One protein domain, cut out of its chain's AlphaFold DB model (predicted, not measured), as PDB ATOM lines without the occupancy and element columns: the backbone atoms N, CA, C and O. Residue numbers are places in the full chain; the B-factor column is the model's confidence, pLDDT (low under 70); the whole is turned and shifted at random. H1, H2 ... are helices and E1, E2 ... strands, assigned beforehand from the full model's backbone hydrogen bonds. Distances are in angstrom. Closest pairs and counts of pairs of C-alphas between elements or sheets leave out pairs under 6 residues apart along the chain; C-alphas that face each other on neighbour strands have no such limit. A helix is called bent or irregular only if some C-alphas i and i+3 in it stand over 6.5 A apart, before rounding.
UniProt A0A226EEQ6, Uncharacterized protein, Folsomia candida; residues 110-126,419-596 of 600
ATOM      1  N   LYS A 110     207.683 130.732 150.733       92.12
ATOM      2  CA  LYS A 110     208.955 131.198 151.299       92.12
ATOM      3  C   LYS A 110     209.204 132.665 150.919       92.12
ATOM      4  O   LYS A 110     208.421 133.270 150.174       92.12
ATOM      5  N   ILE A 111     210.294 133.236 151.425       91.25
ATOM      6  CA  ILE A 111     210.765 134.563 151.013       91.25
ATOM      7  C   ILE A 111     211.042 134.532 149.508       91.25
ATOM      8  O   ILE A 111     211.854 133.746 149.031       91.25
ATOM      9  N   GLN A 112     210.352 135.380 148.749       81.00
ATOM     10  CA  GLN A 112     210.581 135.484 147.310       81.00
ATOM     11  C   GLN A 112     211.600 136.581 147.025       81.00
ATOM     12  O   GLN A 112     211.373 137.747 147.380       81.00
ATOM     13  N   THR A 113     212.673 136.221 146.324       80.81
ATOM     14  CA  THR A 113     213.638 137.174 145.775       80.81
ATOM     15  C   THR A 113     212.906 138.201 144.905       80.81
ATOM     16  O   THR A 113     211.909 137.927 144.227       80.81
ATOM     17  N   ARG A 114     213.336 139.460 145.003       66.50
ATOM     18  CA  ARG A 114     212.863 140.522 144.116       66.50
ATOM     19  C   ARG A 114     213.719 140.484 142.864       66.50
ATOM     20  O   ARG A 114     214.705 141.204 142.778       66.50
ATOM     21  N   GLU A 115     213.360 139.628 141.925       55.03
ATOM     22  CA  GLU A 115     213.993 139.637 140.613       55.03
ATOM     23  C   GLU A 115     213.438 140.820 139.789       55.03
ATOM     24  O   GLU A 115     212.246 141.139 139.831       55.03
ATOM     25  N   GLU A 116     214.348 141.540 139.128       47.03
ATOM     26  CA  GLU A 116     214.126 142.481 138.012       47.03
ATOM     27  C   GLU A 116     213.535 143.885 138.257       47.03
ATOM     28  O   GLU A 116     213.658 144.731 137.371       47.03
ATOM     29  N   LYS A 117     212.959 144.226 139.421       60.78
ATOM     30  CA  LYS A 117     212.460 145.606 139.659       60.78
ATOM     31  C   LYS A 117     213.378 146.429 140.568       60.78
ATOM     32  O   LYS A 117     213.685 145.975 141.673       60.78
ATOM     33  N   PRO A 118     213.765 147.663 140.176       68.38
ATOM     34  CA  PRO A 118     214.597 148.515 141.015       68.38
ATOM     35  C   PRO A 118     213.906 148.775 142.356       68.38
ATOM     36  O   PRO A 118     212.722 149.119 142.411       68.38
ATOM     37  N   VAL A 119     214.655 148.610 143.449       73.50
ATOM     38  CA  VAL A 119     214.164 148.906 144.799       73.50
ATOM     39  C   VAL A 119     213.792 150.392 144.854       73.50
ATOM     40  O   VAL A 119     214.660 151.235 144.585       73.50
ATOM     41  N   PRO A 120     212.535 150.743 145.198       78.44
ATOM     42  CA  PRO A 120     212.129 152.138 145.310       78.44
ATOM     43  C   PRO A 120     213.054 152.896 146.259       78.44
ATOM     44  O   PRO A 120     213.470 152.345 147.277       78.44
ATOM     45  N   VAL A 121     213.358 154.162 145.961       79.81
ATOM     46  CA  VAL A 121     214.324 154.965 146.737       79.81
ATOM     47  C   VAL A 121     213.972 154.997 148.229       79.81
ATOM     48  O   VAL A 121     214.846 154.785 149.066       79.81
ATOM     49  N   TRP A 122     212.685 155.139 148.552       81.50
ATOM     50  CA  TRP A 122     212.160 155.139 149.923       81.50
ATOM     51  C   TRP A 122     212.254 153.776 150.636       81.50
ATOM     52  O   TRP A 122     212.148 153.710 151.860       81.50
ATOM     53  N   CYS A 123     212.485 152.687 149.898       80.31
ATOM     54  CA  CYS A 123     212.637 151.321 150.406       80.31
ATOM     55  C   CYS A 123     214.109 150.873 150.441       80.31
ATOM     56  O   CYS A 123     214.391 149.721 150.750       80.31
ATOM     57  N   LYS A 124     215.070 151.743 150.110       79.38
ATOM     58  CA  LYS A 124     216.489 151.377 150.164       79.38
ATOM     59  C   LYS A 124     216.974 151.230 151.609       79.38
ATOM     60  O   LYS A 124     216.542 151.952 152.510       79.38
ATOM     61  N   ILE A 125     217.911 150.305 151.795       82.81
ATOM     62  CA  ILE A 125     218.646 150.089 153.048       82.81
ATOM     63  C   ILE A 125     219.420 151.357 153.410       82.81
ATOM     64  O   ILE A 125     219.958 152.048 152.542       82.81
ATOM     65  N   THR A 126     219.480 151.659 154.701       75.00
ATOM     66  CA  THR A 126     220.261 152.776 155.234       75.00
ATOM     67  C   THR A 126     221.760 152.524 155.044       75.00
ATOM     68  O   THR A 126     222.256 151.475 155.438       75.00
ATOM     69  N   ASP A 419     200.523 127.437 156.974       89.06
ATOM     70  CA  ASP A 419     199.093 127.265 156.722       89.06
ATOM     71  C   ASP A 419     198.332 128.590 156.603       89.06
ATOM     72  O   ASP A 419     198.736 129.621 157.155       89.06
ATOM     73  N   LYS A 420     197.194 128.552 155.904       89.06
ATOM     74  CA  LYS A 420     196.192 129.619 155.921       89.06
ATOM     75  C   LYS A 420     195.085 129.230 156.893       89.06
ATOM     76  O   LYS A 420     194.269 128.366 156.591       89.06
ATOM     77  N   ILE A 421     195.013 129.934 158.015       87.25
ATOM     78  CA  ILE A 421     194.036 129.631 159.061       87.25
ATOM     79  C   ILE A 421     192.741 130.427 158.879       87.25
ATOM     80  O   ILE A 421     192.734 131.535 158.332       87.25
ATOM     81  N   SER A 422     191.634 129.855 159.350       83.75
ATOM     82  CA  SER A 422     190.356 130.555 159.464       83.75
ATOM     83  C   SER A 422     190.354 131.485 160.689       83.75
ATOM     84  O   SER A 422     191.107 131.250 161.635       83.75
ATOM     85  N   PRO A 423     189.490 132.518 160.728       83.12
ATOM     86  CA  PRO A 423     189.357 133.377 161.907       83.12
ATOM     87  C   PRO A 423     189.022 132.610 163.195       83.12
ATOM     88  O   PRO A 423     189.514 132.973 164.255       83.12
ATOM     89  N   ALA A 424     188.236 131.531 163.095       80.00
ATOM     90  CA  ALA A 424     187.883 130.679 164.232       80.00
ATOM     91  C   ALA A 424     189.070 129.850 164.755       80.00
ATOM     92  O   ALA A 424     189.136 129.559 165.938       80.00
ATOM     93  N   ALA A 425     190.031 129.500 163.894       77.56
ATOM     94  CA  ALA A 425     191.239 128.770 164.280       77.56
ATOM     95  C   ALA A 425     192.376 129.687 164.780       77.56
ATOM     96  O   ALA A 425     193.456 129.204 165.112       77.56
ATOM     97  N   ALA A 426     192.166 131.009 164.816       77.94
ATOM     98  CA  ALA A 426     193.160 131.998 165.241       77.94
ATOM     99  C   ALA A 426     193.143 132.276 166.762       77.94
ATOM    100  O   ALA A 426     193.560 133.352 167.207       77.94
ATOM    101  N   GLU A 427     192.641 131.332 167.560       73.31
ATOM    102  CA  GLU A 427     192.662 131.416 169.021       73.31
ATOM    103  C   GLU A 427     194.096 131.294 169.550       73.31
ATOM    104  O   GLU A 427     194.874 130.444 169.114       73.31
ATOM    105  N   LEU A 428     194.462 132.172 170.486       72.50
ATOM    106  CA  LEU A 428     195.794 132.203 171.084       72.50
ATOM    107  C   LEU A 428     195.741 131.738 172.530       72.50
ATOM    108  O   LEU A 428     194.779 132.006 173.250       72.50
ATOM    109  N   LYS A 429     196.823 131.093 172.971       71.62
ATOM    110  CA  LYS A 429     197.045 130.829 174.393       71.62
ATOM    111  C   LYS A 429     197.178 132.161 175.141       71.62
ATOM    112  O   LYS A 429     197.751 133.120 174.620       71.62
ATOM    113  N   SER A 430     196.675 132.197 176.375       69.62
ATOM    114  CA  SER A 430     196.821 133.356 177.262       69.62
ATOM    115  C   SER A 430     198.296 133.761 177.388       69.62
ATOM    116  O   SER A 430     199.167 132.899 177.510       69.62
ATOM    117  N   GLY A 431     198.579 135.064 177.322       72.88
ATOM    118  CA  GLY A 431     199.939 135.614 177.401       72.88
ATOM    119  C   GLY A 431     200.697 135.728 176.070       72.88
ATOM    120  O   GLY A 431     201.792 136.276 176.058       72.88
ATOM    121  N   LEU A 432     200.128 135.281 174.942       83.06
ATOM    122  CA  LEU A 432     200.735 135.421 173.602       83.06
ATOM    123  C   LEU A 432     200.164 136.601 172.799       83.06
ATOM    124  O   LEU A 432     200.169 136.609 171.569       83.06
ATOM    125  N   GLU A 433     199.646 137.609 173.497       88.19
ATOM    126  CA  GLU A 433     199.066 138.815 172.913       88.19
ATOM    127  C   GLU A 433     199.734 140.058 173.480       88.19
ATOM    128  O   GLU A 433     200.144 140.083 174.640       88.19
ATOM    129  N   ILE A 434     199.792 141.119 172.674       91.94
ATOM    130  CA  ILE A 434     200.172 142.438 173.182       91.94
ATOM    131  C   ILE A 434     199.113 142.865 174.217       91.94
ATOM    132  O   ILE A 434     197.919 142.868 173.884       91.94
ATOM    133  N   PRO A 435     199.516 143.237 175.446       91.56
ATOM    134  CA  PRO A 435     198.603 143.574 176.532       91.56
ATOM    135  C   PRO A 435     198.034 144.985 176.343       91.56
ATOM    136  O   PRO A 435     198.431 145.945 177.000       91.56
ATOM    137  N   PHE A 436     197.107 145.131 175.399       93.19
ATOM    138  CA  PHE A 436     196.437 146.405 175.163       93.19
ATOM    139  C   PHE A 436     195.559 146.785 176.359       93.19
ATOM    140  O   PHE A 436     194.597 146.083 176.669       93.19
ATOM    141  N   LEU A 437     195.838 147.941 176.961       92.56
ATOM    142  CA  LEU A 437     195.011 148.557 178.008       92.56
ATOM    143  C   LEU A 437     193.656 149.004 177.451       92.56
ATOM    144  O   LEU A 437     192.625 148.961 178.122       92.56
ATOM    145  N   LEU A 438     193.677 149.447 176.194       93.56
ATOM    146  CA  LEU A 438     192.508 149.902 175.464       93.56
ATOM    147  C   LEU A 438     192.673 149.579 173.983       93.56
ATOM    148  O   LEU A 438     193.718 149.852 173.393       93.56
ATOM    149  N   LYS A 439     191.632 149.017 173.372       93.69
ATOM    150  CA  LYS A 439     191.567 148.807 171.922       93.69
ATOM    151  C   LYS A 439     190.761 149.933 171.269       93.69
ATOM    152  O   LYS A 439     189.838 150.453 171.906       93.69
ATOM    153  N   PRO A 440     191.100 150.314 170.029       93.19
ATOM    154  CA  PRO A 440     190.372 151.341 169.315       93.19
ATOM    155  C   PRO A 440     188.975 150.869 168.935       93.19
ATOM    156  O   PRO A 440     188.766 149.698 168.608       93.19
ATOM    157  N   GLU A 441     188.034 151.801 168.954       93.25
ATOM    158  CA  GLU A 441     186.725 151.622 168.336       93.25
ATOM    159  C   GLU A 441     186.847 151.691 166.805       93.25
ATOM    160  O   GLU A 441     187.841 152.169 166.245       93.25
ATOM    161  N   GLN A 442     185.845 151.174 166.093       87.00
ATOM    162  CA  GLN A 442     185.881 151.142 164.633       87.00
ATOM    163  C   GLN A 442     185.954 152.567 164.060       87.00
ATOM    164  O   GLN A 442     185.075 153.388 164.295       87.00
ATOM    165  N   GLY A 443     187.003 152.847 163.280       85.00
ATOM    166  CA  GLY A 443     187.227 154.165 162.675       85.00
ATOM    167  C   GLY A 443     187.756 155.234 163.639       85.00
ATOM    168  O   GLY A 443     187.872 156.392 163.244       85.00
ATOM    169  N   GLU A 444     188.092 154.872 164.879       92.62
ATOM    170  CA  GLU A 444     188.630 155.806 165.867       92.62
ATOM    171  C   GLU A 444     189.995 156.367 165.428       92.62
ATOM    172  O   GLU A 444     190.841 155.661 164.876       92.62
ATOM    173  N   SER A 445     190.217 157.659 165.683       93.38
ATOM    174  CA  SER A 445     191.492 158.330 165.405       93.38
ATOM    175  C   SER A 445     192.490 158.161 166.560       93.38
ATOM    176  O   SER A 445     192.098 157.907 167.697       93.38
ATOM    177  N   LEU A 446     193.787 158.387 166.305       93.94
ATOM    178  CA  LEU A 446     194.804 158.426 167.371       93.94
ATOM    179  C   LEU A 446     194.462 159.444 168.467       93.94
ATOM    180  O   LEU A 446     194.661 159.163 169.646       93.94
ATOM    181  N   TRP A 447     193.945 160.613 168.073       93.06
ATOM    182  CA  TRP A 447     193.544 161.668 169.003       93.06
ATOM    183  C   TRP A 447     192.451 161.178 169.952       93.06
ATOM    184  O   TRP A 447     192.587 161.285 171.169       93.06
ATOM    185  N   SER A 448     191.386 160.609 169.386       94.38
ATOM    186  CA  SER A 448     190.238 160.100 170.137       94.38
ATOM    187  C   SER A 448     190.642 158.964 171.079       94.38
ATOM    188  O   SER A 448     190.280 159.000 172.253       94.38
ATOM    189  N   LEU A 449     191.469 158.025 170.600       95.69
ATOM    190  CA  LEU A 449     191.944 156.898 171.400       95.69
ATOM    191  C   LEU A 449     192.779 157.363 172.598       95.69
ATOM    192  O   LEU A 449     192.544 156.914 173.718       95.69
ATOM    193  N   LEU A 450     193.738 158.271 172.379       94.12
ATOM    194  CA  LEU A 450     194.571 158.818 173.456       94.12
ATOM    195  C   LEU A 450     193.726 159.588 174.477       94.12
ATOM    196  O   LEU A 450     193.889 159.369 175.672       94.12
ATOM    197  N   ALA A 451     192.784 160.422 174.024       92.88
ATOM    198  CA  ALA A 451     191.890 161.164 174.913       92.88
ATOM    199  C   ALA A 451     191.016 160.231 175.770       92.88
ATOM    200  O   ALA A 451     190.851 160.460 176.969       92.88
ATOM    201  N   ARG A 452     190.492 159.150 175.176       93.50
ATOM    202  CA  ARG A 452     189.707 158.129 175.883       93.50
ATOM    203  C   ARG A 452     190.553 157.364 176.902       93.50
ATOM    204  O   ARG A 452     190.090 157.125 178.013       93.50
ATOM    205  N   GLY A 453     191.797 157.040 176.549       90.88
ATOM    206  CA  GLY A 453     192.776 156.458 177.467       90.88
ATOM    207  C   GLY A 453     193.076 157.358 178.660       90.88
ATOM    208  O   GLY A 453     192.986 156.903 179.795       90.88
ATOM    209  N   SER A 454     193.364 158.641 178.418       87.75
ATOM    210  CA  SER A 454     193.629 159.623 179.479       87.75
ATOM    211  C   SER A 454     192.450 159.769 180.435       87.75
ATOM    212  O   SER A 454     192.649 159.699 181.642       87.75
ATOM    213  N   LYS A 455     191.225 159.887 179.909       87.69
ATOM    214  CA  LYS A 455     190.017 159.992 180.735       87.69
ATOM    215  C   LYS A 455     189.820 158.766 181.631       87.69
ATOM    216  O   LYS A 455     189.544 158.912 182.813       87.69
ATOM    217  N   LYS A 456     190.005 157.559 181.084       84.56
ATOM    218  CA  LYS A 456     189.905 156.315 181.859       84.56
ATOM    219  C   LYS A 456     190.973 156.238 182.959       84.56
ATOM    220  O   LYS A 456     190.683 155.797 184.061       84.56
ATOM    221  N   ASN A 457     192.188 156.695 182.665       82.44
ATOM    222  CA  ASN A 457     193.286 156.745 183.630       82.44
ATOM    223  C   ASN A 457     192.972 157.685 184.806       82.44
ATOM    224  O   ASN A 457     193.213 157.339 185.956       82.44
ATOM    225  N   GLU A 458     192.388 158.853 184.509       82.31
ATOM    226  CA  GLU A 458     191.927 159.817 185.516       82.31
ATOM    227  C   GLU A 458     190.794 159.247 186.384       82.31
ATOM    228  O   GLU A 458     190.810 159.427 187.598       82.31
ATOM    229  N   GLU A 459     189.834 158.532 185.784       82.06
ATOM    230  CA  GLU A 459     188.717 157.891 186.497       82.06
ATOM    231  C   GLU A 459     189.164 156.733 187.407       82.06
ATOM    232  O   GLU A 459     188.566 156.515 188.458       82.06
ATOM    233  N   GLU A 460     190.214 156.001 187.026       82.31
ATOM    234  CA  GLU A 460     190.762 154.867 187.786       82.31
ATOM    235  C   GLU A 460     191.836 155.284 188.815       82.31
ATOM    236  O   GLU A 460     192.507 154.418 189.374       82.31
ATOM    237  N   GLU A 461     192.026 156.593 189.051       76.19
ATOM    238  CA  GLU A 461     193.113 157.170 189.871       76.19
ATOM    239  C   GLU A 461     194.511 156.638 189.498       76.19
ATOM    240  O   GLU A 461     195.448 156.607 190.300       76.19
ATOM    241  N   ASN A 462     194.665 156.209 188.247       70.81
ATOM    242  CA  ASN A 462     195.853 155.540 187.775       70.81
ATOM    243  C   ASN A 462     196.773 156.584 187.120       70.81
ATOM    244  O   ASN A 462     196.376 157.365 186.256       70.81
ATOM    245  N   VAL A 463     198.017 156.670 187.594       70.56
ATOM    246  CA  VAL A 463     198.963 157.742 187.211       70.56
ATOM    247  C   VAL A 463     199.890 157.287 186.073       70.56
ATOM    248  O   VAL A 463     200.760 158.029 185.612       70.56
ATOM    249  N   GLU A 464     199.736 156.053 185.586       81.38
ATOM    250  CA  GLU A 464     200.635 155.509 184.574       81.38
ATOM    251  C   GLU A 464     200.386 156.141 183.201       81.38
ATOM    252  O   GLU A 464     199.301 156.063 182.632       81.38
ATOM    253  N   LYS A 465     201.415 156.765 182.625       88.56
ATOM    254  CA  LYS A 465     201.315 157.355 181.288       88.56
ATOM    255  C   LYS A 465     201.127 156.273 180.222       88.56
ATOM    256  O   LYS A 465     201.735 155.200 180.283       88.56
ATOM    257  N   MET A 466     200.323 156.581 179.207       91.62
ATOM    258  CA  MET A 466     199.980 155.666 178.116       91.62
ATOM    259  C   MET A 466     200.584 156.121 176.784       91.62
ATOM    260  O   MET A 466     200.781 157.310 176.542       91.62
ATOM    261  N   ALA A 467     200.828 155.163 175.894       95.50
ATOM    262  CA  ALA A 467     201.218 155.398 174.509       95.50
ATOM    263  C   ALA A 467     200.304 154.614 173.560       95.50
ATOM    264  O   ALA A 467     199.882 153.497 173.862       95.50
ATOM    265  N   ALA A 468     200.022 155.184 172.393       97.19
ATOM    266  CA  ALA A 468     199.281 154.529 171.328       97.19
ATOM    267  C   ALA A 468     200.228 153.817 170.361       97.19
ATOM    268  O   ALA A 468     201.198 154.407 169.886       97.19
ATOM    269  N   LEU A 469     199.903 152.572 170.022       97.31
ATOM    270  CA  LEU A 469     200.494 151.847 168.901       97.31
ATOM    271  C   LEU A 469     199.604 152.004 167.668       97.31
ATOM    272  O   LEU A 469     198.373 151.973 167.771       97.31
ATOM    273  N   TYR A 470     200.213 152.142 166.494       96.19
ATOM    274  CA  TYR A 470     199.505 152.294 165.225       96.19
ATOM    275  C   TYR A 470     200.259 151.647 164.068       96.19
ATOM    276  O   TYR A 470     201.450 151.359 164.162       96.19
ATOM    277  N   PHE A 471     199.564 151.463 162.947       95.38
ATOM    278  CA  PHE A 471     200.191 151.219 161.654       95.38
ATOM    279  C   PHE A 471     200.008 152.412 160.725       95.38
ATOM    280  O   PHE A 471     198.914 152.954 160.592       95.38
ATOM    281  N   VAL A 472     201.072 152.772 160.022       94.38
ATOM    282  CA  VAL A 472     201.003 153.495 158.759       94.38
ATOM    283  C   VAL A 472     200.810 152.466 157.657       94.38
ATOM    284  O   VAL A 472     201.624 151.556 157.497       94.38
ATOM    285  N   SER A 473     199.714 152.597 156.915       92.56
ATOM    286  CA  SER A 473     199.242 151.562 156.001       92.56
ATOM    287  C   SER A 473     198.760 152.150 154.678       92.56
ATOM    288  O   SER A 473     198.003 153.121 154.638       92.56
ATOM    289  N   SER A 474     199.193 151.547 153.575       90.44
ATOM    290  CA  SER A 474     198.655 151.742 152.225       90.44
ATOM    291  C   SER A 474     198.703 150.396 151.478       90.44
ATOM    292  O   SER A 474     199.288 149.441 151.998       90.44
ATOM    293  N   PRO A 475     198.187 150.286 150.241       87.81
ATOM    294  CA  PRO A 475     198.384 149.072 149.444       87.81
ATOM    295  C   PRO A 475     199.874 148.727 149.239       87.81
ATOM    296  O   PRO A 475     200.231 147.575 149.028       87.81
ATOM    297  N   PHE A 476     200.764 149.723 149.315       87.56
ATOM    298  CA  PHE A 476     202.181 149.597 148.963       87.56
ATOM    299  C   PHE A 476     203.122 149.549 150.162       87.56
ATOM    300  O   PHE A 476     204.266 149.118 150.007       87.56
ATOM    301  N   VAL A 477     202.681 150.003 151.339       91.38
ATOM    302  CA  VAL A 477     203.544 150.125 152.520       91.38
ATOM    303  C   VAL A 477     202.838 149.719 153.800       91.38
ATOM    304  O   VAL A 477     201.639 149.941 153.960       91.38
ATOM    305  N   ILE A 478     203.621 149.165 154.717       93.06
ATOM    306  CA  ILE A 478     203.236 148.881 156.091       93.06
ATOM    307  C   ILE A 478     204.374 149.307 157.023       93.06
ATOM    308  O   ILE A 478     205.554 149.072 156.752       93.06
ATOM    309  N   TYR A 479     204.031 149.972 158.117       93.62
ATOM    310  CA  TYR A 479     204.974 150.412 159.139       93.62
ATOM    311  C   TYR A 479     204.252 150.479 160.470       93.62
ATOM    312  O   TYR A 479     203.204 151.109 160.548       93.62
ATOM    313  N   ALA A 480     204.786 149.832 161.499       94.56
ATOM    314  CA  ALA A 480     204.276 150.032 162.847       94.56
ATOM    315  C   ALA A 480     204.945 151.259 163.466       94.56
ATOM    316  O   ALA A 480     206.114 151.520 163.200       94.56
ATOM    317  N   GLY A 481     204.218 151.993 164.290       94.44
ATOM    318  CA  GLY A 481     204.748 153.116 165.043       94.44
ATOM    319  C   GLY A 481     204.120 153.187 166.423       94.44
ATOM    320  O   GLY A 481     203.097 152.553 166.703       94.44
ATOM    321  N   GLN A 482     204.731 153.993 167.279       94.50
ATOM    322  CA  GLN A 482     204.184 154.362 168.580       94.50
ATOM    323  C   GLN A 482     204.158 155.879 168.744       94.50
ATOM    324  O   GLN A 482     204.901 156.603 168.075       94.50
ATOM    325  N   THR A 483     203.273 156.375 169.604       94.50
ATOM    326  CA  THR A 483     203.237 157.792 169.955       94.50
ATOM    327  C   THR A 483     202.571 158.044 171.302       94.50
ATOM    328  O   THR A 483     201.630 157.358 171.690       94.50
ATOM    329  N   ILE A 484     203.020 159.094 171.985       93.00
ATOM    330  CA  ILE A 484     202.338 159.704 173.141       93.00
ATOM    331  C   ILE A 484     201.534 160.954 172.742       93.00
ATOM    332  O   ILE A 484     200.889 161.588 173.568       93.00
ATOM    333  N   SER A 485     201.599 161.338 171.465       89.25
ATOM    334  CA  SER A 485     200.941 162.511 170.888       89.25
ATOM    335  C   SER A 485     200.103 162.113 169.681       89.25
ATOM    336  O   SER A 485     200.483 161.257 168.887       89.25
ATOM    337  N   ALA A 486     198.984 162.791 169.470       84.12
ATOM    338  CA  ALA A 486     198.169 162.573 168.283       84.12
ATOM    339  C   ALA A 486     198.847 163.026 166.972       84.12
ATOM    340  O   ALA A 486     198.435 162.612 165.891       84.12
ATOM    341  N   ILE A 487     199.872 163.882 167.051       86.69
ATOM    342  CA  ILE A 487     200.583 164.407 165.883       86.69
ATOM    343  C   ILE A 487     201.817 163.540 165.619       86.69
ATOM    344  O   ILE A 487     202.800 163.611 166.357       86.69
ATOM    345  N   VAL A 488     201.774 162.763 164.537       88.94
ATOM    346  CA  VAL A 488     202.863 161.885 164.078       88.94
ATOM    347  C   VAL A 488     203.283 162.237 162.648       88.94
ATOM    348  O   VAL A 488     202.487 162.792 161.891       88.94
ATOM    349  N   HIS A 489     204.527 161.918 162.281       86.62
ATOM    350  CA  HIS A 489     205.085 162.099 160.930       86.62
ATOM    351  C   HIS A 489     204.924 163.529 160.374       86.62
ATOM    352  O   HIS A 489     204.189 163.780 159.417       86.62
ATOM    353  N   THR A 490     205.596 164.501 161.003       78.56
ATOM    354  CA  THR A 490     205.567 165.912 160.584       78.56
ATOM    355  C   THR A 490     206.699 166.248 159.608       78.56
ATOM    356  O   THR A 490     207.762 165.639 159.613       78.56
ATOM    357  N   ILE A 491     206.491 167.267 158.764       66.00
ATOM    358  CA  ILE A 491     207.394 167.646 157.653       66.00
ATOM    359  C   ILE A 491     208.827 167.994 158.108       66.00
ATOM    360  O   ILE A 491     209.763 167.924 157.317       66.00
ATOM    361  N   SER A 492     209.035 168.337 159.380       61.00
ATOM    362  CA  SER A 492     210.347 168.720 159.910       61.00
ATOM    363  C   SER A 492     211.323 167.547 160.112       61.00
ATOM    364  O   SER A 492     212.509 167.793 160.345       61.00
ATOM    365  N   SER A 493     210.886 166.285 159.999       58.22
ATOM    366  CA  SER A 493     211.735 165.101 160.200       58.22
ATOM    367  C   SER A 493     212.274 164.529 158.879       58.22
ATOM    368  O   SER A 493     211.829 163.504 158.375       58.22
ATOM    369  N   GLY A 494     213.343 165.121 158.335       56.56
ATOM    370  CA  GLY A 494     214.009 164.628 157.108       56.56
ATOM    371  C   GLY A 494     214.639 163.219 157.182       56.56
ATOM    372  O   GLY A 494     215.386 162.841 156.287       56.56
ATOM    373  N   ARG A 495     214.402 162.460 158.261       68.94
ATOM    374  CA  ARG A 495     214.869 161.077 158.480       68.94
ATOM    375  C   ARG A 495     213.737 160.090 158.788       68.94
ATOM    376  O   ARG A 495     214.015 158.930 159.071       68.94
ATOM    377  N   ASP A 496     212.488 160.541 158.763       84.38
ATOM    378  CA  ASP A 496     211.322 159.699 159.017       84.38
ATOM    379  C   ASP A 496     210.974 158.872 157.762       84.38
ATOM    380  O   ASP A 496     210.689 159.466 156.718       84.38
ATOM    381  N   PRO A 497     210.983 157.524 157.826       86.31
ATOM    382  CA  PRO A 497     210.690 156.675 156.671       86.31
ATOM    383  C   PRO A 497     209.302 156.910 156.067       86.31
ATOM    384  O   PRO A 497     209.117 156.739 154.862       86.31
ATOM    385  N   VAL A 498     208.329 157.329 156.880       90.00
ATOM    386  CA  VAL A 498     206.970 157.634 156.421       90.00
ATOM    387  C   VAL A 498     206.956 158.927 155.616       90.00
ATOM    388  O   VAL A 498     206.311 158.996 154.569       90.00
ATOM    389  N   MET A 499     207.717 159.932 156.051       88.38
ATOM    390  CA  MET A 499     207.870 161.185 155.311       88.38
ATOM    391  C   MET A 499     208.702 161.006 154.043       88.38
ATOM    392  O   MET A 499     208.368 161.588 153.012       88.38
ATOM    393  N   ASP A 500     209.736 160.161 154.087       86.69
ATOM    394  CA  ASP A 500     210.524 159.803 152.906       86.69
ATOM    395  C   ASP A 500     209.670 159.058 151.870       86.69
ATOM    396  O   ASP A 500     209.705 159.383 150.683       86.69
ATOM    397  N   TYR A 501     208.817 158.126 152.315       88.62
ATOM    398  CA  TYR A 501     207.793 157.533 151.458       88.62
ATOM    399  C   TYR A 501     206.866 158.612 150.895       88.62
ATOM    400  O   TYR A 501     206.733 158.712 149.681       88.62
ATOM    401  N   LYS A 502     206.283 159.477 151.735       89.06
ATOM    402  CA  LYS A 502     205.366 160.542 151.295       89.06
ATOM    403  C   LYS A 502     205.963 161.429 150.200       89.06
ATOM    404  O   LYS A 502     205.258 161.772 149.256       89.06
ATOM    405  N   GLY A 503     207.243 161.781 150.320       87.56
ATOM    406  CA  GLY A 503     207.954 162.603 149.341       87.56
ATOM    407  C   GLY A 503     208.313 161.872 148.044       87.56
ATOM    408  O   GLY A 503     208.418 162.511 147.004       87.56
ATOM    409  N   ASN A 504     208.469 160.542 148.083       86.94
ATOM    410  CA  ASN A 504     208.999 159.745 146.968       86.94
ATOM    411  C   ASN A 504     208.033 158.665 146.441       86.94
ATOM    412  O   ASN A 504     208.424 157.825 145.628       86.94
ATOM    413  N   LYS A 505     206.777 158.647 146.898       85.81
ATOM    414  CA  LYS A 505     205.778 157.617 146.556       85.81
ATOM    415  C   LYS A 505     205.262 157.685 145.110       85.81
ATOM    416  O   LYS A 505     204.586 156.761 144.668       85.81
ATOM    417  N   GLY A 506     205.544 158.768 144.381       85.88
ATOM    418  CA  GLY A 506     205.009 158.994 143.035       85.88
ATOM    419  C   GLY A 506     203.477 158.954 143.023       85.88
ATOM    420  O   GLY A 506     202.832 159.632 143.820       85.88
ATOM    421  N   ASN A 507     202.904 158.112 142.158       85.00
ATOM    422  CA  ASN A 507     201.453 157.968 141.989       85.00
ATOM    423  C   ASN A 507     200.787 157.034 143.020       85.00
ATOM    424  O   ASN A 507     199.597 156.748 142.900       85.00
ATOM    425  N   HIS A 508     201.520 156.512 144.010       85.81
ATOM    426  CA  HIS A 508     200.910 155.663 145.034       85.81
ATOM    427  C   HIS A 508     199.949 156.479 145.929       85.81
ATOM    428  O   HIS A 508     200.206 157.658 146.220       85.81
ATOM    429  N   PRO A 509     198.857 155.866 146.421       86.31
ATOM    430  CA  PRO A 509     197.920 156.526 147.322       86.31
ATOM    431  C   PRO A 509     198.602 156.966 148.620       86.31
ATOM    432  O   PRO A 509     199.644 156.435 149.027       86.31
ATOM    433  N   ASP A 510     198.010 157.971 149.265       87.75
ATOM    434  CA  ASP A 510     198.432 158.382 150.601       87.75
ATOM    435  C   ASP A 510     198.246 157.253 151.613       87.75
ATOM    436  O   ASP A 510     197.354 156.409 151.502       87.75
ATOM    437  N   TYR A 511     199.131 157.238 152.603       90.69
ATOM    438  CA  TYR A 511     199.019 156.318 153.719       90.69
ATOM    439  C   TYR A 511     197.913 156.766 154.676       90.69
ATOM    440  O   TYR A 511     197.626 157.955 154.819       90.69
ATOM    441  N   LYS A 512     197.341 155.800 155.392       92.44
ATOM    442  CA  LYS A 512     196.470 156.035 156.543       92.44
ATOM    443  C   LYS A 512     197.194 155.645 157.822       92.44
ATOM    444  O   LYS A 512     198.004 154.720 157.820       92.44
ATOM    445  N   ILE A 513     196.889 156.352 158.903       93.75
ATOM    446  CA  ILE A 513     197.336 156.005 160.252       93.75
ATOM    447  C   ILE A 513     196.189 155.269 160.936       93.75
ATOM    448  O   ILE A 513     195.095 155.814 161.060       93.75
ATOM    449  N   ILE A 514     196.440 154.032 161.349       94.00
ATOM    450  CA  ILE A 514     195.433 153.121 161.890       94.00
ATOM    451  C   ILE A 514     195.834 152.781 163.319       94.00
ATOM    452  O   ILE A 514     196.816 152.054 163.507       94.00
ATOM    453  N   PRO A 515     195.120 153.300 164.329       95.12
ATOM    454  CA  PRO A 515     195.365 152.933 165.714       95.12
ATOM    455  C   PRO A 515     195.161 151.433 165.927       95.12
ATOM    456  O   PRO A 515     194.286 150.821 165.317       95.12
ATOM    457  N   ILE A 516     195.965 150.843 166.810       94.62
ATOM    458  CA  ILE A 516     195.896 149.417 167.160       94.62
ATOM    459  C   ILE A 516     195.529 149.222 168.626       94.62
ATOM    460  O   ILE A 516     194.784 148.296 168.948       94.62
ATOM    461  N   GLY A 517     196.006 150.101 169.504       95.38
ATOM    462  CA  GLY A 517     195.636 150.103 170.913       95.38
ATOM    463  C   GLY A 517     196.601 150.905 171.773       95.38
ATOM    464  O   GLY A 517     197.629 151.386 171.292       95.38
ATOM    465  N   LEU A 518     196.243 151.047 173.045       96.31
ATOM    466  CA  LEU A 518     197.052 151.701 174.064       96.31
ATOM    467  C   LEU A 518     197.835 150.681 174.881       96.31
ATOM    468  O   LEU A 518     197.323 149.615 175.218       96.31
ATOM    469  N   VAL A 519     199.059 151.052 175.227       95.75
ATOM    470  CA  VAL A 519     199.965 150.319 176.114       95.75
ATOM    471  C   VAL A 519     200.588 151.295 177.107       95.75
ATOM    472  O   VAL A 519     200.499 152.514 176.931       95.75
ATOM    473  N   LEU A 520     201.249 150.774 178.137       93.94
ATOM    474  CA  LEU A 520     202.020 151.606 179.057       93.94
ATOM    475  C   LEU A 520     203.156 152.313 178.312       93.94
ATOM    476  O   LEU A 520     203.868 151.699 177.513       93.94
ATOM    477  N   GLU A 521     203.364 153.599 178.599       93.31
ATOM    478  CA  GLU A 521     204.376 154.418 177.922       93.31
ATOM    479  C   GLU A 521     205.777 153.795 178.043       93.31
ATOM    480  O   GLU A 521     206.537 153.793 177.072       93.31
ATOM    481  N   LYS A 522     206.110 153.212 179.201       91.81
ATOM    482  CA  LYS A 522     207.401 152.548 179.450       91.81
ATOM    483  C   LYS A 522     207.654 151.331 178.549       91.81
ATOM    484  O   LYS A 522     208.803 151.000 178.283       91.81
ATOM    485  N   GLU A 523     206.600 150.698 178.034       93.31
ATOM    486  CA  GLU A 523     206.691 149.490 177.204       93.31
ATOM    487  C   GLU A 523     206.470 149.757 175.709       93.31
ATOM    488  O   GLU A 523     206.578 148.845 174.889       93.31
ATOM    489  N   ARG A 524     206.180 151.006 175.321       94.06
ATOM    490  CA  ARG A 524     205.797 151.369 173.946       94.06
ATOM    491  C   ARG A 524     206.779 150.872 172.885       94.06
ATOM    492  O   ARG A 524     206.355 150.331 171.870       94.06
ATOM    493  N   TYR A 525     208.081 150.988 173.149       93.69
ATOM    494  CA  TYR A 525     209.134 150.550 172.230       93.69
ATOM    495  C   TYR A 525     209.245 149.026 172.140       93.69
ATOM    496  O   TYR A 525     209.525 148.494 171.066       93.69
ATOM    497  N   LYS A 526     208.970 148.312 173.244       94.81
ATOM    498  CA  LYS A 526     208.899 146.849 173.240       94.81
ATOM    499  C   LYS A 526     207.792 146.401 172.299       94.81
ATOM    500  O   LYS A 526     208.021 145.584 171.415       94.81
ATOM    501  N   TRP A 527     206.593 146.945 172.457       95.75
ATOM    502  CA  TRP A 527     205.451 146.519 171.653       95.75
ATOM    503  C   TRP A 527     205.529 147.002 170.197       95.75
ATOM    504  O   TRP A 527     205.157 146.258 169.291       95.75
ATOM    505  N   GLU A 528     206.108 148.181 169.948       95.44
ATOM    506  CA  GLU A 528     206.462 148.646 168.602       95.44
ATOM    507  C   GLU A 528     207.415 147.670 167.892       95.44
ATOM    508  O   GLU A 528     207.149 147.296 166.748       95.44
ATOM    509  N   PHE A 529     208.464 147.188 168.574       95.62
ATOM    510  CA  PHE A 529     209.390 146.185 168.031       95.62
ATOM    511  C   PHE A 529     208.650 144.932 167.532       95.62
ATOM    512  O   PHE A 529     208.865 144.491 166.401       95.62
ATOM    513  N   HIS A 530     207.726 144.382 168.327       96.50
ATOM    514  CA  HIS A 530     206.976 143.179 167.944       96.50
ATOM    515  C   HIS A 530     206.114 143.429 166.694       96.50
ATOM    516  O   HIS A 530     206.057 142.590 165.791       96.50
ATOM    517  N   LEU A 531     205.492 144.608 166.589       96.00
ATOM    518  CA  LEU A 531     204.718 144.992 165.406       96.00
ATOM    519  C   LEU A 531     205.605 145.269 164.179       96.00
ATOM    520  O   LEU A 531     205.206 144.936 163.061       96.00
ATOM    521  N   HIS A 532     206.816 145.813 164.355       95.19
ATOM    522  CA  HIS A 532     207.812 145.925 163.280       95.19
ATOM    523  C   HIS A 532     208.204 144.557 162.732       95.19
ATOM    524  O   HIS A 532     208.284 144.402 161.514       95.19
ATOM    525  N   MET A 533     208.398 143.564 163.602       96.25
ATOM    526  CA  MET A 533     208.680 142.192 163.178       96.25
ATOM    527  C   MET A 533     207.517 141.591 162.391       96.25
ATOM    528  O   MET A 533     207.739 140.991 161.340       96.25
ATOM    529  N   CYS A 534     206.274 141.829 162.820       95.75
ATOM    530  CA  CYS A 534     205.091 141.421 162.059       95.75
ATOM    531  C   CYS A 534     205.055 142.074 160.666       95.75
ATOM    532  O   CYS A 534     204.826 141.394 159.666       95.75
ATOM    533  N   ALA A 535     205.328 143.381 160.581       95.12
ATOM    534  CA  ALA A 535     205.381 144.118 159.316       95.12
ATOM    535  C   ALA A 535     206.479 143.590 158.378       95.12
ATOM    536  O   ALA A 535     206.244 143.424 157.178       95.12
ATOM    537  N   LEU A 536     207.665 143.293 158.921       94.88
ATOM    538  CA  LEU A 536     208.772 142.708 158.172       94.88
ATOM    539  C   LEU A 536     208.401 141.323 157.633       94.88
ATOM    540  O   LEU A 536     208.520 141.098 156.432       94.88
ATOM    541  N   ILE A 537     207.911 140.417 158.484       95.50
ATOM    542  CA  ILE A 537     207.524 139.056 158.081       95.50
ATOM    543  C   ILE A 537     206.419 139.105 157.019       95.50
ATOM    544  O   ILE A 537     206.511 138.418 156.001       95.50
ATOM    545  N   ALA A 538     205.406 139.959 157.202       93.44
ATOM    546  CA  ALA A 538     204.347 140.150 156.215       93.44
ATOM    547  C   ALA A 538     204.891 140.626 154.858       93.44
ATOM    548  O   ALA A 538     204.468 140.121 153.816       93.44
ATOM    549  N   SER A 539     205.858 141.547 154.867       92.19
ATOM    550  CA  SER A 539     206.545 142.032 153.665       92.19
ATOM    551  C   SER A 539     207.374 140.933 152.989       92.19
ATOM    552  O   SER A 539     207.266 140.744 151.777       92.19
ATOM    553  N   LEU A 540     208.180 140.187 153.753       93.19
ATOM    554  CA  LEU A 540     209.052 139.118 153.246       93.19
ATOM    555  C   LEU A 540     208.253 137.973 152.612       93.19
ATOM    556  O   LEU A 540     208.620 137.464 151.553       93.19
ATOM    557  N   LEU A 541     207.121 137.614 153.221       93.06
ATOM    558  CA  LEU A 541     206.229 136.552 152.749       93.06
ATOM    559  C   LEU A 541     205.177 137.048 151.743       93.06
ATOM    560  O   LEU A 541     204.295 136.282 151.342       93.06
ATOM    561  N   LYS A 542     205.252 138.318 151.313       89.88
ATOM    562  CA  LYS A 542     204.297 138.955 150.389       89.88
ATOM    563  C   LYS A 542     202.848 138.665 150.800       89.88
ATOM    564  O   LYS A 542     202.057 138.113 150.027       89.88
ATOM    565  N   LEU A 543     202.509 138.974 152.049       89.19
ATOM    566  CA  LEU A 543     201.139 138.888 152.547       89.19
ATOM    567  C   LEU A 543     200.328 140.082 152.055       89.19
ATOM    568  O   LEU A 543     200.869 141.148 151.781       89.19
ATOM    569  N   LYS A 544     199.014 139.900 151.917       86.50
ATOM    570  CA  LYS A 544     198.113 141.025 151.654       86.50
ATOM    571  C   LYS A 544     198.068 141.948 152.866       86.50
ATOM    572  O   LYS A 544     198.218 141.493 154.000       86.50
ATOM    573  N   ASN A 545     197.832 143.232 152.618       84.94
ATOM    574  CA  ASN A 545     197.614 144.173 153.700       84.94
ATOM    575  C   ASN A 545     196.262 143.887 154.375       84.94
ATOM    576  O   ASN A 545     195.209 144.062 153.767       84.94
ATOM    577  N   CYS A 546     196.304 143.431 155.626       83.25
ATOM    578  CA  CYS A 546     195.120 143.089 156.415       83.25
ATOM    579  C   CYS A 546     194.848 144.087 157.553       83.25
ATOM    580  O   CYS A 546     193.987 143.828 158.390       83.25
ATOM    581  N   ILE A 547     195.574 145.208 157.618       86.75
ATOM    582  CA  ILE A 547     195.425 146.182 158.710       86.75
ATOM    583  C   ILE A 547     194.114 146.975 158.564       86.75
ATOM    584  O   ILE A 547     193.411 147.207 159.544       86.75
ATOM    585  N   ASN A 548     193.754 147.332 157.332       81.88
ATOM    586  CA  ASN A 548     192.528 148.033 156.942       81.88
ATOM    587  C   ASN A 548     191.992 147.446 155.625       81.88
ATOM    588  O   ASN A 548     192.031 148.100 154.585       81.88
ATOM    589  N   PRO A 549     191.496 146.197 155.650       77.00
ATOM    590  CA  PRO A 549     191.171 145.449 154.438       77.00
ATOM    591  C   PRO A 549     190.055 146.093 153.607       77.00
ATOM    592  O   PRO A 549     190.030 145.909 152.398       77.00
ATOM    593  N   ALA A 550     189.162 146.872 154.229       81.50
ATOM    594  CA  ALA A 550     188.092 147.590 153.532       81.50
ATOM    595  C   ALA A 550     188.611 148.646 152.538       81.50
ATOM    596  O   ALA A 550     187.902 149.004 151.604       81.50
ATOM    597  N   ASP A 551     189.841 149.127 152.730       80.12
ATOM    598  CA  ASP A 551     190.464 150.118 151.853       80.12
ATOM    599  C   ASP A 551     191.193 149.492 150.661       80.12
ATOM    600  O   ASP A 551     191.700 150.230 149.813       80.12
ATOM    601  N   TYR A 552     191.293 148.157 150.610       80.56
ATOM    602  CA  TYR A 552     192.163 147.452 149.676       80.56
ATOM    603  C   TYR A 552     191.413 146.450 148.814       80.56
ATOM    604  O   TYR A 552     190.601 145.649 149.278       80.56
ATOM    605  N   SER A 553     191.740 146.465 147.529       73.06
ATOM    606  CA  SER A 553     191.216 145.515 146.564       73.06
ATOM    607  C   SER A 553     191.969 144.184 146.632       73.06
ATOM    608  O   SER A 553     193.116 144.082 147.074       73.06
ATOM    609  N   SER A 554     191.346 143.113 146.143       65.19
ATOM    610  CA  SER A 554     192.008 141.808 146.062       65.19
ATOM    611  C   SER A 554     193.169 141.779 145.052       65.19
ATOM    612  O   SER A 554     194.012 140.879 145.162       65.19
ATOM    613  N   SER A 555     193.204 142.743 144.125       71.31
ATOM    614  CA  SER A 555     194.238 142.984 143.111       71.31
ATOM    615  C   SER A 555     195.377 143.892 143.579       71.31
ATOM    616  O   SER A 555     196.354 144.053 142.849       71.31
ATOM    617  N   ASP A 556     195.272 144.474 144.774       74.38
ATOM    618  CA  ASP A 556     196.282 145.394 145.288       74.38
ATOM    619  C   ASP A 556     197.636 144.704 145.534       74.38
ATOM    620  O   ASP A 556     197.697 143.494 145.802       74.38
ATOM    621  N   PRO A 557     198.742 145.467 145.451       77.00
ATOM    622  CA  PRO A 557     200.077 144.943 145.694       77.00
ATOM    623  C   PRO A 557     200.266 144.474 147.144       77.00
ATOM    624  O   PRO A 557     199.475 144.749 148.044       77.00
ATOM    625  N   HIS A 558     201.354 143.736 147.369       85.94
ATOM    626  CA  HIS A 558     201.768 143.340 148.713       85.94
ATOM    627  C   HIS A 558     202.588 144.483 149.334       85.94
ATOM    628  O   HIS A 558     203.570 144.908 148.709       85.94
ATOM    629  N   PRO A 559     202.212 144.995 150.521       88.12
ATOM    630  CA  PRO A 559     202.874 146.143 151.114       88.12
ATOM    631  C   PRO A 559     204.307 145.808 151.527       88.12
ATOM    632  O   PRO A 559     204.598 144.717 152.016       88.12
ATOM    633  N   LEU A 560     205.197 146.783 151.369       89.56
ATOM    634  CA  LEU A 560     206.571 146.697 151.841       89.56
ATOM    635  C   LEU A 560     206.697 147.259 153.248       89.56
ATOM    636  O   LEU A 560     206.129 148.308 153.559       89.56
ATOM    637  N   CYS A 561     207.516 146.606 154.065       90.81
ATOM    638  CA  CYS A 561     207.963 147.195 155.315       90.81
ATOM    639  C   CYS A 561     208.852 148.406 154.997       90.81
ATOM    640  O   CYS A 561     209.936 148.255 154.435       90.81
ATOM    641  N   ILE A 562     208.386 149.618 155.318       88.31
ATOM    642  CA  ILE A 562     209.199 150.839 155.152       88.31
ATOM    643  C   ILE A 562     210.041 151.151 156.383       88.31
ATOM    644  O   ILE A 562     210.894 152.037 156.328       88.31
ATOM    645  N   ASN A 563     209.841 150.419 157.484       83.50
ATOM    646  CA  ASN A 563     210.749 150.521 158.612       83.50
ATOM    647  C   ASN A 563     212.147 150.060 158.186       83.50
ATOM    648  O   ASN A 563     212.287 149.039 157.516       83.50
ATOM    649  N   ARG A 564     213.180 150.805 158.576       82.19
ATOM    650  CA  ARG A 564     214.569 150.512 158.197       82.19
ATOM    651  C   ARG A 564     215.375 149.884 159.317       82.19
ATOM    652  O   ARG A 564     216.415 149.298 159.036       82.19
ATOM    653  N   GLN A 565     214.934 150.024 160.565       87.94
ATOM    654  CA  GLN A 565     215.713 149.595 161.713       87.94
ATOM    655  C   GLN A 565     214.816 149.232 162.892       87.94
ATOM    656  O   GLN A 565     213.759 149.825 163.091       87.94
ATOM    657  N   THR A 566     215.258 148.281 163.702       90.44
ATOM    658  CA  THR A 566     214.601 147.918 164.957       90.44
ATOM    659  C   THR A 566     215.628 147.713 166.070       90.44
ATOM    660  O   THR A 566     216.831 147.770 165.808       90.44
ATOM    661  N   ASN A 567     215.177 147.506 167.308       91.25
ATOM    662  CA  ASN A 567     216.056 147.295 168.457       91.25
ATOM    663  C   ASN A 567     215.872 145.891 169.057       91.25
ATOM    664  O   ASN A 567     214.839 145.599 169.655       91.25
ATOM    665  N   SER A 568     216.890 145.039 168.931       91.06
ATOM    666  CA  SER A 568     216.875 143.652 169.407       91.06
ATOM    667  C   SER A 568     216.834 143.511 170.932       91.06
ATOM    668  O   SER A 568     216.515 142.432 171.427       91.06
ATOM    669  N   SER A 569     217.077 144.582 171.702       89.81
ATOM    670  CA  SER A 569     217.014 144.546 173.171       89.81
ATOM    671  C   SER A 569     215.626 144.231 173.730       89.81
ATOM    672  O   SER A 569     215.494 143.878 174.903       89.81
ATOM    673  N   PHE A 570     214.590 144.395 172.905       91.62
ATOM    674  CA  PHE A 570     213.200 144.122 173.256       91.62
ATOM    675  C   PHE A 570     212.777 142.666 173.026       91.62
ATOM    676  O   PHE A 570     211.620 142.342 173.294       91.62
ATOM    677  N   ILE A 571     213.689 141.801 172.562       91.44
ATOM    678  CA  ILE A 571     213.450 140.357 172.483       91.44
ATOM    679  C   ILE A 571     213.498 139.731 173.880       91.44
ATOM    680  O   ILE A 571     214.417 139.969 174.672       91.44
ATOM    681  N   ASP A 572     212.513 138.880 174.149       89.56
ATOM    682  CA  ASP A 572     212.440 137.985 175.296       89.56
ATOM    683  C   ASP A 572     211.903 136.597 174.887       89.56
ATOM    684  O   ASP A 572     211.597 136.346 173.720       89.56
ATOM    685  N   LYS A 573     211.786 135.685 175.865       88.81
ATOM    686  CA  LYS A 573     211.314 134.299 175.674       88.81
ATOM    687  C   LYS A 573     209.892 134.201 175.095       88.81
ATOM    688  O   LYS A 573     209.509 133.144 174.607       88.81
ATOM    689  N   GLN A 574     209.085 135.260 175.186       90.31
ATOM    690  CA  GLN A 574     207.702 135.283 174.697       90.31
ATOM    691  C   GLN A 574     207.579 135.964 173.330       90.31
ATOM    692  O   GLN A 574     206.551 135.808 172.664       90.31
ATOM    693  N   SER A 575     208.613 136.681 172.875       93.31
ATOM    694  CA  SER A 575     208.557 137.512 171.672       93.31
ATOM    695  C   SER A 575     208.074 136.774 170.430       93.31
ATOM    696  O   SER A 575     207.199 137.286 169.729       93.31
ATOM    697  N   TRP A 576     208.587 135.569 170.155       93.69
ATOM    698  CA  TRP A 576     208.129 134.801 168.996       93.69
ATOM    699  C   TRP A 576     206.661 134.400 169.107       93.69
ATOM    700  O   TRP A 576     205.925 134.561 168.140       93.69
ATOM    701  N   GLY A 577     206.205 133.960 170.281       91.19
ATOM    702  CA  GLY A 577     204.800 133.616 170.499       91.19
ATOM    703  C   GLY A 577     203.859 134.808 170.286       91.19
ATOM    704  O   GLY A 577     202.808 134.651 169.670       91.19
ATOM    705  N   ILE A 578     204.266 136.010 170.701       94.00
ATOM    706  CA  ILE A 578     203.498 137.249 170.494       94.00
ATOM    707  C   ILE A 578     203.474 137.653 169.013       94.00
ATOM    708  O   ILE A 578     202.416 137.995 168.479       94.00
ATOM    709  N   ILE A 579     204.623 137.601 168.329       95.69
ATOM    710  CA  ILE A 579     204.727 137.901 166.891       95.69
ATOM    711  C   ILE A 579     203.884 136.908 166.088       95.69
ATOM    712  O   ILE A 579     203.025 137.311 165.304       95.69
ATOM    713  N   HIS A 580     204.095 135.611 166.310       92.88
ATOM    714  CA  HIS A 580     203.352 134.529 165.670       92.88
ATOM    715  C   HIS A 580     201.850 134.667 165.920       92.88
ATOM    716  O   HIS A 580     201.065 134.627 164.971       92.88
ATOM    717  N   GLY A 581     201.453 134.957 167.159       91.81
ATOM    718  CA  GLY A 581     200.056 135.157 167.506       91.81
ATOM    719  C   GLY A 581     199.417 136.347 166.790       91.81
ATOM    720  O   GLY A 581     198.290 136.253 166.291       91.81
ATOM    721  N   TYR A 582     200.148 137.452 166.639       92.94
ATOM    722  CA  TYR A 582     199.683 138.589 165.847       92.94
ATOM    723  C   TYR A 582     199.527 138.228 164.359       92.94
ATOM    724  O   TYR A 582     198.521 138.590 163.739       92.94
ATOM    725  N   MET A 583     200.471 137.470 163.787       93.62
ATOM    726  CA  MET A 583     200.386 136.972 162.406       93.62
ATOM    727  C   MET A 583     199.166 136.064 162.202       93.62
ATOM    728  O   MET A 583     198.434 136.234 161.220       93.62
ATOM    729  N   MET A 584     198.878 135.178 163.157       90.75
ATOM    730  CA  MET A 584     197.673 134.348 163.149       90.75
ATOM    731  C   MET A 584     196.404 135.202 163.220       90.75
ATOM    732  O   MET A 584     195.545 135.092 162.352       90.75
ATOM    733  N   LYS A 585     196.282 136.111 164.192       89.56
ATOM    734  CA  LYS A 585     195.043 136.883 164.394       89.56
ATOM    735  C   LYS A 585     194.758 137.919 163.313       89.56
ATOM    736  O   LYS A 585     193.596 138.161 162.994       89.56
ATOM    737  N   LYS A 586     195.787 138.589 162.787       89.19
ATOM    738  CA  LYS A 586     195.610 139.723 161.862       89.19
ATOM    739  C   LYS A 586     195.848 139.358 160.410       89.19
ATOM    740  O   LYS A 586     195.101 139.802 159.545       89.19
ATOM    741  N   PHE A 587     196.851 138.531 160.133       90.19
ATOM    742  CA  PHE A 587     197.152 138.099 158.770       90.19
ATOM    743  C   PHE A 587     196.526 136.739 158.431       90.19
ATOM    744  O   PHE A 587     196.500 136.357 157.254       90.19
ATOM    745  N   LEU A 588     195.946 136.044 159.420       90.81
ATOM    746  CA  LEU A 588     195.282 134.748 159.259       90.81
ATOM    747  C   LEU A 588     196.221 133.730 158.603       90.81
ATOM    748  O   LEU A 588     195.845 133.049 157.650       90.81
ATOM    749  N   VAL A 589     197.479 133.697 159.040       91.50
ATOM    750  CA  VAL A 589     198.494 132.752 158.561       91.50
ATOM    751  C   VAL A 589     199.224 132.133 159.743       91.50
ATOM    752  O   VAL A 589     199.559 132.826 160.699       91.50
ATOM    753  N   ASN A 590     199.494 130.836 159.650       90.75
ATOM    754  CA  ASN A 590     200.439 130.163 160.524       90.75
ATOM    755  C   ASN A 590     201.831 130.270 159.887       90.75
ATOM    756  O   ASN A 590     202.054 129.743 158.794       90.75
ATOM    757  N   VAL A 591     202.743 130.990 160.536       92.25
ATOM    758  CA  VAL A 591     204.105 131.216 160.040       92.25
ATOM    759  C   VAL A 591     205.060 130.246 160.721       92.25
ATOM    760  O   VAL A 591     205.090 130.152 161.943       92.25
ATOM    761  N   TYR A 592     205.861 129.558 159.919       91.06
ATOM    762  CA  TYR A 592     206.987 128.763 160.375       91.06
ATOM    763  C   TYR A 592     208.255 129.609 160.370       91.06
ATOM    764  O   TYR A 592     208.615 130.159 159.328       91.06
ATOM    765  N   LEU A 593     208.918 129.676 161.522       92.00
ATOM    766  CA  LEU A 593     210.307 130.089 161.667       92.00
ATOM    767  C   LEU A 593     211.016 128.964 162.423       92.00
ATOM    768  O   LEU A 593     210.571 128.596 163.511       92.00
ATOM    769  N   GLY A 594     212.064 128.391 161.845       89.00
ATOM    770  CA  GLY A 594     212.715 127.217 162.420       89.00
ATOM    771  C   GLY A 594     213.830 126.665 161.536       89.00
ATOM    772  O   GLY A 594     214.278 127.374 160.630       89.00
ATOM    773  N   PRO A 595     214.298 125.432 161.793       84.88
ATOM    774  CA  PRO A 595     215.338 124.809 160.986       84.88
ATOM    775  C   PRO A 595     214.877 124.615 159.537       84.88
ATOM    776  O   PRO A 595     213.703 124.365 159.266       84.88
ATOM    777  N   LYS A 596     215.804 124.713 158.585       82.44
ATOM    778  CA  LYS A 596     215.507 124.432 157.180       82.44
ATOM    779  C   LYS A 596     215.120 122.959 157.033       82.44
ATOM    780  O   LYS A 596     215.937 122.072 157.271       82.44
TER     781      LYS A 596
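AT A GLANCE: This is residues 110 to 126 and 419 to 596 of the 600 residues of an uncharacterized protein of Folsomia candida (UniProt A0A226EEQ6). A small, strongly twisted sheet of three strands is sandwiched between two helices, the long H3 over one face and H1 over the other. H4 packs on H3 beyond the sheet, E5 folds back beside H4, and H2 only grazes the sheet; long loops make up much of the rest. The printed part has 195 residues, with four named helices and five named strands in the order H1 E1 E2 H2 E3 H3 E4 H4 E5; the sheet, in the order E2 E1 E3, is antiparallel. The class is mixed, helices and strands, with under half of the residues in named elements. The whole is compact, with a radius of gyration of the C-alphas of 17.0 A and spans of 58 by 42 by 34 A.

IN THESE COORDINATES: Residues 110 to 126 and 419 to 445 hold no named element. H1, residues 446 to 459, begins at C-alpha 446 (194.804, 158.426, 167.371) and is 20.1 A long. E1 is residues 466 to 473, 22.5 A, and E2 is residues 477 to 483, 19.0 A. H2 is residues 497 to 504. E3, residues 512 to 520, 23.6 A, bends by 54 degrees at residue 517. H3, residues 521 to 540, 29.4 A, is irregular: C-alphas 522 and 525 are 7.7 A apart. E4 is residues 565 to 567, H4 residues 575 to 587, 17.2 A. E5, residues 589 to 595, ends at C-alpha 595 (215.338, 124.809, 160.986).

HOW THE PARTS SIT: E1 and E2 form a hairpin, with N 470 and O 481 at 2.9 A. E1 and E3 are antiparallel at 154 degrees, with N 514 and O 471 at 2.8 A. E2, H2 and E3 form a split strand-helix-strand unit, two strands running the same way with E1 between them, and its crossover is right-handed. H1 and H3 are on opposite faces of the sheet, giving three layers; their heights over the sheet are 9.8 A and 7.8 A. Both run along the strands, at 18 and 12 degrees to E1 on the local plane. The closest C-alphas of H3 and E2 are those of Ala 480 and His 532, 5.4 A apart. H3, with residues 530 to 538 alone, touches H4 at a steep tilt of 61 degrees; the C-alphas of His 530 and Ile 579, their closest, are 5.8 A apart. E4 and E5 pair with no named strand; residues 419 to 420 pair with residues 589 to 590 of E5. Every O i to N i+4 pair is within hydrogen-bond range in H1, H2 and H4, and 14 of 16 in H3.

THE WHOLE: The C-alphas farthest apart, of Glu 116 and Glu 461, are 57.9 A apart. Residues 127 to 418 are not printed; C-alphas 126 and 419 are 33.2 A apart across the cut. The links E2 to H2 and H3 to E4 are long. Mean pLDDT of the printed part is 86.8; residues 114 to 118, 430, 491 to 495 and 554 are under 70.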